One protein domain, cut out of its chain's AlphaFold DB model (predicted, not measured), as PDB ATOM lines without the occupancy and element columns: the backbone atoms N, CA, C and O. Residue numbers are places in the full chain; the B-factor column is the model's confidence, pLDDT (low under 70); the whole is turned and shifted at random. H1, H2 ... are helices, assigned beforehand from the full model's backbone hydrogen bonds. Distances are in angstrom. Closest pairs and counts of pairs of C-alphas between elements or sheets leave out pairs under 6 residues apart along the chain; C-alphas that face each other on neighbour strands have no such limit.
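What this domain is: This is residues 4 to 80 of the 279 residues of an uncharacterized protein of Bradyrhizobium sp. CIR18 (UniProt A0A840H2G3). Two lobes lie end to end: H1, H2 and H3 make one; H4, H5 and the loop of residues 61 to 80 make the other. Short antiparallel pairings tie residues 77 to 78 to residues 43 to 44 and 65 to 66. The 77 printed residues include five named helices, H1 to H5, and no named strand: all helix, with 37 residues, under half, in them. The whole is compact, radius of gyration of the C-alphas 13.1 A, spanning 40 by 24 by 19 A.

Where its parts are: H2 is residues 15 to 24, 14.3 A long; H3 is 31 to 39, 12.2 A. H1, residues 4 to 9, begins at (132.775, 27.698, 33.177). H4 is residues 48 to 53; H5, 55 to 60, ends at (132.938, 8.022, 59.904).

How they stand to each other: H2 touches H3, closest C-alphas Val 21 and Leu 37, 6.4 A. H3 touches H1, closest C-alphas Gln 5 and Ala 31, 4.8 A, at a shallow tilt of 8 degrees. H4 and H5 are apart from these. In each helix every O i to N i+4 pair is within hydrogen-bond range.

The domain as a whole: The farthest C-alphas, His 27 and Glu 60, are 41.0 A apart. The printed part has no cut. pLDDT is under 70 at residues 26 to 28 and 69 to 75.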
ATOM      1  N   GLU A   4     131.727  28.011  32.197       81.38
ATOM      2  CA  GLU A   4     132.775  27.698  33.177       81.38
ATOM      3  C   GLU A   4     132.547  28.371  34.533       81.38
ATOM      4  O   GLU A   4     132.798  27.771  35.576       81.38
ATOM      5  N   GLN A   5     132.015  29.595  34.530       81.75
ATOM      6  CA  GLN A   5     131.666  30.312  35.756       81.75
ATOM      7  C   GLN A   5     130.480  29.664  36.471       81.75
ATOM      8  O   GLN A   5     130.510  29.527  37.689       81.75
ATOM      9  N   LEU A   6     129.448  29.251  35.729       83.50
ATOM     10  CA  LEU A   6     128.286  28.561  36.300       83.50
ATOM     11  C   LEU A   6     128.670  27.191  36.875       83.50
ATOM     12  O   LEU A   6     128.224  26.851  37.967       83.50
ATOM     13  N   MET A   7     129.545  26.446  36.191       83.00
ATOM     14  CA  MET A   7     130.081  25.179  36.702       83.00
ATOM     15  C   MET A   7     130.880  25.380  37.998       83.00
ATOM     16  O   MET A   7     130.739  24.589  38.920       83.00
ATOM     17  N   ALA A   8     131.659  26.462  38.119       80.38
ATOM     18  CA  ALA A   8     132.394  26.762  39.352       80.38
ATOM     19  C   ALA A   8     131.475  27.050  40.556       80.38
ATOM     20  O   ALA A   8     131.811  26.675  41.675       80.38
ATOM     21  N   PHE A   9     130.310  27.675  40.348       81.44
ATOM     22  CA  PHE A   9     129.327  27.874  41.421       81.44
ATOM     23  C   PHE A   9     128.620  26.581  41.843       81.44
ATOM     24  O   PHE A   9     128.210  26.473  42.995       81.44
ATOM     25  N   ALA A  10     128.542  25.581  40.959       81.31
ATOM     26  CA  ALA A  10     127.941  24.280  41.254       81.31
ATOM     27  C   ALA A  10     128.769  23.405  42.218       81.31
ATOM     28  O   ALA A  10     128.347  22.296  42.535       81.31
ATOM     29  N   ILE A  11     129.920  23.895  42.700       77.19
ATOM     30  CA  ILE A  11     130.753  23.204  43.694       77.19
ATOM     31  C   ILE A  11     130.032  23.052  45.029       77.19
ATOM     32  O   ILE A  11     130.166  22.012  45.654       77.19
ATOM     33  N   THR A  12     129.287  24.068  45.473       74.25
ATOM     34  CA  THR A  12     128.537  24.042  46.737       74.25
ATOM     35  C   THR A  12     127.048  24.196  46.475       74.25
ATOM     36  O   THR A  12     126.659  24.906  45.551       74.25
ATOM     37  N   TYR A  13     126.212  23.568  47.301       73.12
ATOM     38  CA  TYR A  13     124.758  23.759  47.286       73.12
ATOM     39  C   TYR A  13     124.296  24.891  48.223       73.12
ATOM     40  O   TYR A  13     123.106  25.199  48.266       73.12
ATOM     41  N   ASP A  14     125.213  25.525  48.968       79.31
ATOM     42  CA  ASP A  14     124.905  26.650  49.855       79.31
ATOM     43  C   ASP A  14     124.686  27.940  49.048       79.31
ATOM     44  O   ASP A  14     125.627  28.627  48.635       79.31
ATOM     45  N   GLN A  15     123.413  28.278  48.845       80.69
ATOM     46  CA  GLN A  15     123.002  29.472  48.115       80.69
ATOM     47  C   GLN A  15     123.501  30.771  48.770       80.69
ATOM     48  O   GLN A  15     123.916  31.687  48.060       80.69
ATOM     49  N   ALA A  16     123.523  30.866  50.105       82.06
ATOM     50  CA  ALA A  16     123.972  32.080  50.791       82.06
ATOM     51  C   ALA A  16     125.468  32.327  50.548       82.06
ATOM     52  O   ALA A  16     125.909  33.463  50.334       82.06
ATOM     53  N   ARG A  17     126.253  31.248  50.509       79.12
ATOM     54  CA  ARG A  17     127.676  31.296  50.173       79.12
ATOM     55  C   ARG A  17     127.915  31.635  48.703       79.12
ATOM     56  O   ARG A  17     128.777  32.467  48.416       79.12
ATOM     57  N   GLN A  18     127.142  31.052  47.783       83.69
ATOM     58  CA  GLN A  18     127.194  31.405  46.359       83.69
ATOM     59  C   GLN A  18     126.901  32.897  46.141       83.69
ATOM     60  O   GLN A  18     127.652  33.570  45.436       83.69
ATOM     61  N   GLU A  19     125.859  33.432  46.782       84.56
ATOM     62  CA  GLU A  19     125.479  34.847  46.695       84.56
ATOM     63  C   GLU A  19     126.544  35.771  47.303       84.56
ATOM     64  O   GLU A  19     126.901  36.785  46.696       84.56
ATOM     65  N   SER A  20     127.110  35.399  48.457       83.56
ATOM     66  CA  SER A  20     128.201  36.150  49.089       83.56
ATOM     67  C   SER A  20     129.441  36.221  48.196       83.56
ATOM     68  O   SER A  20     129.996  37.305  47.999       83.56
ATOM     69  N   VAL A  21     129.863  35.093  47.613       83.19
ATOM     70  CA  VAL A  21     130.995  35.070  46.678       83.19
ATOM     71  C   VAL A  21     130.666  35.869  45.423       83.19
ATOM     72  O   VAL A  21     131.467  36.713  45.033       83.19
ATOM     73  N   TYR A  22     129.477  35.691  44.837       82.81
ATOM     74  CA  TYR A  22     129.052  36.439  43.653       82.81
ATOM     75  C   TYR A  22     129.083  37.959  43.877       82.81
ATOM     76  O   TYR A  22     129.566  38.694  43.017       82.81
ATOM     77  N   GLY A  23     128.642  38.432  45.048       82.31
ATOM     78  CA  GLY A  23     128.671  39.850  45.419       82.31
ATOM     79  C   GLY A  23     130.077  40.435  45.609       82.31
ATOM     80  O   GLY A  23     130.260  41.641  45.444       82.31
ATOM     81  N   ARG A  24     131.086  39.605  45.916       80.25
ATOM     82  CA  ARG A  24     132.494  40.028  46.069       80.25
ATOM     83  C   ARG A  24     133.244  40.116  44.732       80.25
ATOM     84  O   ARG A  24     134.322  40.707  44.684       80.25
ATOM     85  N   LEU A  25     132.690  39.566  43.649       79.69
ATOM     86  CA  LEU A  25     133.314  39.565  42.323       79.69
ATOM     87  C   LEU A  25     133.026  40.877  41.583       79.69
ATOM     88  O   LEU A  25     131.931  41.093  41.060       79.69
ATOM     89  N   THR A  26     134.026  41.749  41.489       69.19
ATOM     90  CA  THR A  26     133.887  43.035  40.788       69.19
ATOM     91  C   THR A  26     134.217  42.929  39.296       69.19
ATOM     92  O   THR A  26     133.375  43.297  38.479       69.19
ATOM     93  N   HIS A  27     135.377  42.374  38.920       65.25
ATOM     94  CA  HIS A  27     135.816  42.292  37.511       65.25
ATOM     95  C   HIS A  27     136.450  40.942  37.125       65.25
ATOM     96  O   HIS A  27     136.166  40.444  36.036       65.25
ATOM     97  N   ASP A  28     137.204  40.305  38.024       62.28
ATOM     98  CA  ASP A  28     137.791  38.974  37.810       62.28
ATOM     99  C   ASP A  28     136.780  37.881  38.159       62.28
ATOM    100  O   ASP A  28     136.561  37.529  39.317       62.28
ATOM    101  N   ARG A  29     136.078  37.405  37.125       70.75
ATOM    102  CA  ARG A  29     135.090  36.318  37.204       70.75
ATOM    103  C   ARG A  29     135.628  35.032  36.596       70.75
ATOM    104  O   ARG A  29     134.869  34.217  36.098       70.75
ATOM    105  N   ASP A  30     136.928  34.856  36.521       81.25
ATOM    106  CA  ASP A  30     137.522  33.603  36.085       81.25
ATOM    107  C   ASP A  30     137.083  32.457  37.011       81.25
ATOM    108  O   ASP A  30     136.959  32.603  38.231       81.25
ATOM    109  N   ALA A  31     136.781  31.302  36.409       80.19
ATOM    110  CA  ALA A  31     136.235  30.152  37.124       80.19
ATOM    111  C   ALA A  31     137.162  29.713  38.268       80.19
ATOM    112  O   ALA A  31     136.682  29.394  39.349       80.19
ATOM    113  N   SER A  32     138.483  29.781  38.074       77.94
ATOM    114  CA  SER A  32     139.507  29.561  39.106       77.94
ATOM    115  C   SER A  32     139.300  30.411  40.358       77.94
ATOM    116  O   SER A  32     139.333  29.883  41.469       77.94
ATOM    117  N   THR A  33     139.055  31.712  40.191       80.62
ATOM    118  CA  THR A  33     138.847  32.635  41.311       80.62
ATOM    119  C   THR A  33     137.544  32.336  42.044       80.62
ATOM    120  O   THR A  33     137.530  32.319  43.274       80.62
ATOM    121  N   ILE A  34     136.474  32.008  41.312       81.75
ATOM    122  CA  ILE A  34     135.192  31.587  41.901       81.75
ATOM    123  C   ILE A  34     135.375  30.311  42.730       81.75
ATOM    124  O   ILE A  34     134.962  30.282  43.889       81.75
ATOM    125  N   ARG A  35     136.046  29.288  42.174       79.31
ATOM    126  CA  ARG A  35     136.340  28.041  42.896       79.31
ATOM    127  C   ARG A  35     137.112  28.330  44.181       79.31
ATOM    128  O   ARG A  35     136.665  27.920  45.243       79.31
ATOM    129  N   ARG A  36     138.199  29.108  44.097       76.81
ATOM    130  CA  ARG A  36     139.035  29.480  45.250       76.81
ATOM    131  C   ARG A  36     138.244  30.185  46.352       76.81
ATOM    132  O   ARG A  36     138.444  29.877  47.518       76.81
ATOM    133  N   LEU A  37     137.359  31.120  46.004       81.12
ATOM    134  CA  LEU A  37     136.543  31.846  46.985       81.12
ATOM    135  C   LEU A  37     135.473  30.952  47.624       81.12
ATOM    136  O   LEU A  37     135.202  31.058  48.818       81.12
ATOM    137  N   LEU A  38     134.872  30.044  46.851       77.56
ATOM    138  CA  LEU A  38     133.896  29.094  47.385       77.56
ATOM    139  C   LEU A  38     134.558  28.060  48.300       77.56
ATOM    140  O   LEU A  38     133.966  27.700  49.316       77.56
ATOM    141  N   THR A  39     135.792  27.648  48.013       73.75
ATOM    142  CA  THR A  39     136.527  26.641  48.791       73.75
ATOM    143  C   THR A  39     137.502  27.231  49.813       73.75
ATOM    144  O   THR A  39     138.170  26.473  50.497       73.75
ATOM    145  N   GLU A  40     137.534  28.555  50.011       72.19
ATOM    146  CA  GLU A  40     138.488  29.241  50.907       72.19
ATOM    147  C   GLU A  40     138.440  28.752  52.365       72.19
ATOM    148  O   GLU A  40     139.461  28.698  53.040       72.19
ATOM    149  N   THR A  41     137.261  28.362  52.856       70.81
ATOM    150  CA  THR A  41     137.106  27.801  54.213       70.81
ATOM    151  C   THR A  41     137.156  26.275  54.246       70.81
ATOM    152  O   THR A  41     136.904  25.697  55.297       70.81
ATOM    153  N   HIS A  42     137.374  25.630  53.103       79.56
ATOM    154  CA  HIS A  42     137.380  24.181  52.972       79.56
ATOM    155  C   HIS A  42     138.802  23.672  52.769       79.56
ATOM    156  O   HIS A  42     139.647  24.352  52.186       79.56
ATOM    157  N   ILE A  43     139.059  22.439  53.195       80.69
ATOM    158  CA  ILE A  43     140.363  21.799  53.000       80.69
ATOM    159  C   ILE A  43     140.269  20.820  51.841       80.69
ATOM    160  O   ILE A  43     139.376  19.979  51.798       80.69
ATOM    161  N   ALA A  44     141.189  20.909  50.885       83.44
ATOM    162  CA  ALA A  44     141.242  19.946  49.794       83.44
ATOM    163  C   ALA A  44     141.522  18.534  50.337       83.44
ATOM    164  O   ALA A  44     142.373  18.351  51.202       83.44
ATOM    165  N   ALA A  45     140.890  17.510  49.766       83.50
ATOM    166  CA  ALA A  45     141.169  16.108  50.090       83.50
ATOM    167  C   ALA A  45     142.638  15.715  49.839       83.50
ATOM    168  O   ALA A  45     143.137  14.751  50.413       83.50
ATOM    169  N   ALA A  46     143.338  16.470  48.987       82.12
ATOM    170  CA  ALA A  46     144.762  16.311  48.728       82.12
ATOM    171  C   ALA A  46     145.671  16.909  49.821       82.12
ATOM    172  O   ALA A  46     146.882  16.714  49.747       82.12
ATOM    173  N   ASP A  47     145.126  17.629  50.805       87.06
ATOM    174  CA  ASP A  47     145.902  18.184  51.912       87.06
ATOM    175  C   ASP A  47     146.550  17.072  52.752       87.06
ATOM    176  O   ASP A  47     145.967  16.005  52.970       87.06
ATOM    177  N   ARG A  48     147.758  17.331  53.265       88.75
ATOM    178  CA  ARG A  48     148.505  16.383  54.103       88.75
ATOM    179  C   ARG A  48     147.715  15.924  55.332       88.75
ATOM    180  O   ARG A  48     147.823  14.766  55.716       88.75
ATOM    181  N   ARG A  49     146.888  16.797  55.924       89.44
ATOM    182  CA  ARG A  49     146.030  16.485  57.079       89.44
ATOM    183  C   ARG A  49     144.933  15.495  56.699       89.44
ATOM    184  O   ARG A  49     144.718  14.516  57.411       89.44
ATOM    185  N   ALA A  50     144.284  15.719  55.556       88.25
ATOM    186  CA  ALA A  50     143.234  14.844  55.037       88.25
ATOM    187  C   ALA A  50     143.791  13.470  54.633       88.25
ATOM    188  O   ALA A  50     143.181  12.448  54.945       88.25
ATOM    189  N   ARG A  51     144.980  13.429  54.016       89.62
ATOM    190  CA  ARG A  51     145.691  12.175  53.712       89.62
ATOM    191  C   ARG A  51     146.095  11.416  54.969       89.62
ATOM    192  O   ARG A  51     145.927  10.204  55.024       89.62
ATOM    193  N   PHE A  52     146.592  12.135  55.974       91.00
ATOM    194  CA  PHE A  52     147.023  11.540  57.232       91.00
ATOM    195  C   PHE A  52     145.876  10.916  58.013       91.00
ATOM    196  O   PHE A  52     146.031   9.823  58.539       91.00
ATOM    197  N   VAL A  53     144.725  11.585  58.106       91.12
ATOM    198  CA  VAL A  53     143.541  11.017  58.767       91.12
ATOM    199  C   VAL A  53     142.912   9.926  57.903       91.12
ATOM    200  O   VAL A  53     142.553   8.875  58.429       91.12
ATOM    201  N   GLY A  54     142.858  10.147  56.591       89.50
ATOM    202  CA  GLY A  54     142.094   9.348  55.643       89.50
ATOM    203  C   GLY A  54     140.671   9.889  55.489       89.50
ATOM    204  O   GLY A  54     140.029  10.296  56.459       89.50
ATOM    205  N   LEU A  55     140.159   9.892  54.255       87.69
ATOM    206  CA  LEU A  55     138.814  10.406  53.963       87.69
ATOM    207  C   LEU A  55     137.715   9.558  54.613       87.69
ATOM    208  O   LEU A  55     136.705  10.099  55.043       87.69
ATOM    209  N   GLU A  56     137.923   8.245  54.708       87.38
ATOM    210  CA  GLU A  56     136.977   7.313  55.331       87.38
ATOM    211  C   GLU A  56     136.805   7.617  56.821       87.38
ATOM    212  O   GLU A  56     135.687   7.862  57.264       87.38
ATOM    213  N   ALA A  57     137.908   7.744  57.564       89.12
ATOM    214  CA  ALA A  57     137.879   8.093  58.984       89.12
ATOM    215  C   ALA A  57     137.234   9.467  59.243       89.12
ATOM    216  O   ALA A  57     136.562   9.663  60.255       89.12
ATOM    217  N   PHE A  58     137.411  10.426  58.327       89.75
ATOM    218  CA  PHE A  58     136.746  11.726  58.412       89.75
ATOM    219  C   PHE A  58     135.224  11.610  58.229       89.75
ATOM    220  O   PHE A  58     134.475  12.200  59.005       89.75
ATOM    221  N   ILE A  59     134.761  10.821  57.253       89.75
ATOM    222  CA  ILE A  59     133.327  10.567  57.027       89.75
ATOM    223  C   ILE A  59     132.711   9.815  58.214       89.75
ATOM    224  O   ILE A  59     131.629  10.176  58.672       89.75
ATOM    225  N   GLU A  60     133.395   8.796  58.740       91.06
ATOM    226  CA  GLU A  60     132.938   8.022  59.904       91.06
ATOM    227  C   GLU A  60     132.785   8.886  61.157       91.06
ATOM    228  O   GLU A  60     131.860   8.688  61.945       91.06
ATOM    229  N   ALA A  61     133.647   9.891  61.314       89.31
ATOM    230  CA  ALA A  61     133.542  10.880  62.380       89.31
ATOM    231  C   ALA A  61     132.409  11.908  62.161       89.31
ATOM    232  O   ALA A  61     132.242  12.812  62.979       89.31
ATOM    233  N   GLY A  62     131.628  11.778  61.082       87.38
ATOM    234  CA  GLY A  62     130.520  12.667  60.727       87.38
ATOM    235  C   GLY A  62     130.910  13.829  59.811       87.38
ATOM    236  O   GLY A  62     130.114  14.745  59.614       87.38
ATOM    237  N   GLY A  63     132.122  13.814  59.255       87.25
ATOM    238  CA  GLY A  63     132.617  14.847  58.358       87.25
ATOM    239  C   GLY A  63     131.949  14.812  56.984       87.25
ATOM    240  O   GLY A  63     131.711  13.751  56.406       87.25
ATOM    241  N   THR A  64     131.677  15.993  56.430       86.19
ATOM    242  CA  THR A  64     131.092  16.135  55.088       86.19
ATOM    243  C   THR A  64     132.175  16.461  54.064       86.19
ATOM    244  O   THR A  64     132.999  17.355  54.273       86.19
ATOM    245  N   ILE A  65     132.176  15.720  52.953       85.00
ATOM    246  CA  ILE A  65     133.061  15.959  51.811       85.00
ATOM    247  C   ILE A  65     132.225  16.475  50.647       85.00
ATOM    248  O   ILE A  65     131.405  15.753  50.079       85.00
ATOM    249  N   LEU A  66     132.502  17.706  50.246       80.56
ATOM    250  CA  LEU A  66     131.937  18.340  49.074       80.56
ATOM    251  C   LEU A  66     132.701  17.893  47.827       80.56
ATOM    252  O   LEU A  66     133.897  18.145  47.703       80.56
ATOM    253  N   ARG A  67     132.044  17.212  46.891       77.69
ATOM    254  CA  ARG A  67     132.676  16.754  45.643       77.69
ATOM    255  C   ARG A  67     132.233  17.636  44.487       77.69
ATOM    256  O   ARG A  67     131.039  17.745  44.231       77.69
ATOM    257  N   ASP A  68     133.196  18.231  43.786       75.25
ATOM    258  CA  ASP A  68     132.913  18.953  42.546       75.25
ATOM    259  C   ASP A  68     132.487  17.954  41.462       75.25
ATOM    260  O   ASP A  68     133.224  17.024  41.137       75.25
ATOM    261  N   LEU A  69     131.289  18.149  40.910       69.25
ATOM    262  CA  LEU A  69     130.702  17.292  39.877       69.25
ATOM    263  C   LEU A  69     131.430  17.380  38.528       69.25
ATOM    264  O   LEU A  69     131.223  16.519  37.675       69.25
ATOM    265  N   PHE A  70     132.242  18.418  38.316       68.00
ATOM    266  CA  PHE A  70     132.884  18.703  37.032       68.00
ATOM    267  C   PHE A  70     134.403  18.507  37.040       68.00
ATOM    268  O   PHE A  70     135.042  18.736  36.013       68.00
ATOM    269  N   THR A  71     134.985  18.091  38.168       65.44
ATOM    270  CA  THR A  71     136.423  17.815  38.269       65.44
ATOM    271  C   THR A  71     136.654  16.303  38.308       65.44
ATOM    272  O   THR A  71     136.120  15.609  39.167       65.44
ATOM    273  N   ASP A  72     137.423  15.797  37.339       56.25
ATOM    274  CA  ASP A  72     137.706  14.360  37.150       56.25
ATOM    275  C   ASP A  72     138.711  13.829  38.190       56.25
ATOM    276  O   ASP A  72     138.679  12.670  38.611       56.25
ATOM    277  N   ASP A  73     139.567  14.723  38.693       56.69
ATOM    278  CA  ASP A  73     140.318  14.470  39.910       56.69
ATOM    279  C   ASP A  73     139.336  14.458  41.077       56.69
ATOM    280  O   ASP A  73     138.650  15.444  41.341       56.69
ATOM    281  N   ARG A  74     139.295  13.343  41.808       53.78
ATOM    282  CA  ARG A  74     138.461  13.078  42.995       53.78
ATOM    283  C   ARG A  74     138.797  13.992  44.199       53.78
ATOM    284  O   ARG A  74     138.732  13.565  45.350       53.78
ATOM    285  N   GLY A  75     139.183  15.241  43.946       61.94
ATOM    286  CA  GLY A  75     139.569  16.297  44.873       61.94
ATOM    287  C   GLY A  75     138.361  16.936  45.538       61.94
ATOM    288  O   GLY A  75     138.084  18.117  45.346       61.94
ATOM    289  N   GLY A  76     137.642  16.134  46.321       76.56
ATOM    290  CA  GLY A  76     136.632  16.651  47.233       76.56
ATOM    291  C   GLY A  76     137.230  17.635  48.242       76.56
ATOM    292  O   GLY A  76     138.435  17.652  48.489       76.56
ATOM    293  N   TYR A  77     136.374  18.449  48.834       82.12
ATOM    294  CA  TYR A  77     136.709  19.452  49.826       82.12
ATOM    295  C   TYR A  77     136.050  19.073  51.149       82.12
ATOM    296  O   TYR A  77     134.856  18.797  51.198       82.12
ATOM    297  N   LEU A  78     136.826  19.031  52.221       86.12
ATOM    298  CA  LEU A  78     136.335  18.796  53.569       86.12
ATOM    299  C   LEU A  78     135.735  20.106  54.083       86.12
ATOM    300  O   LEU A  78     136.415  21.136  54.086       86.12
ATOM    301  N   GLU A  79     134.466  20.065  54.489       84.12
ATOM    302  CA  GLU A  79     133.758  21.244  55.009       84.12
ATOM    303  C   GLU A  79     134.143  21.560  56.455       84.12
ATOM    304  O   GLU A  79     134.291  22.726  56.821       84.12
ATOM    305  N   ASP A  80     134.360  20.525  57.268       86.62
ATOM    306  CA  ASP A  80     134.638  20.683  58.693       86.62
ATOM    307  C   ASP A  80     136.142  20.636  58.997       86.62
ATOM    308  O   ASP A  80     136.745  19.580  59.213       86.62
TER     309      ASP A  80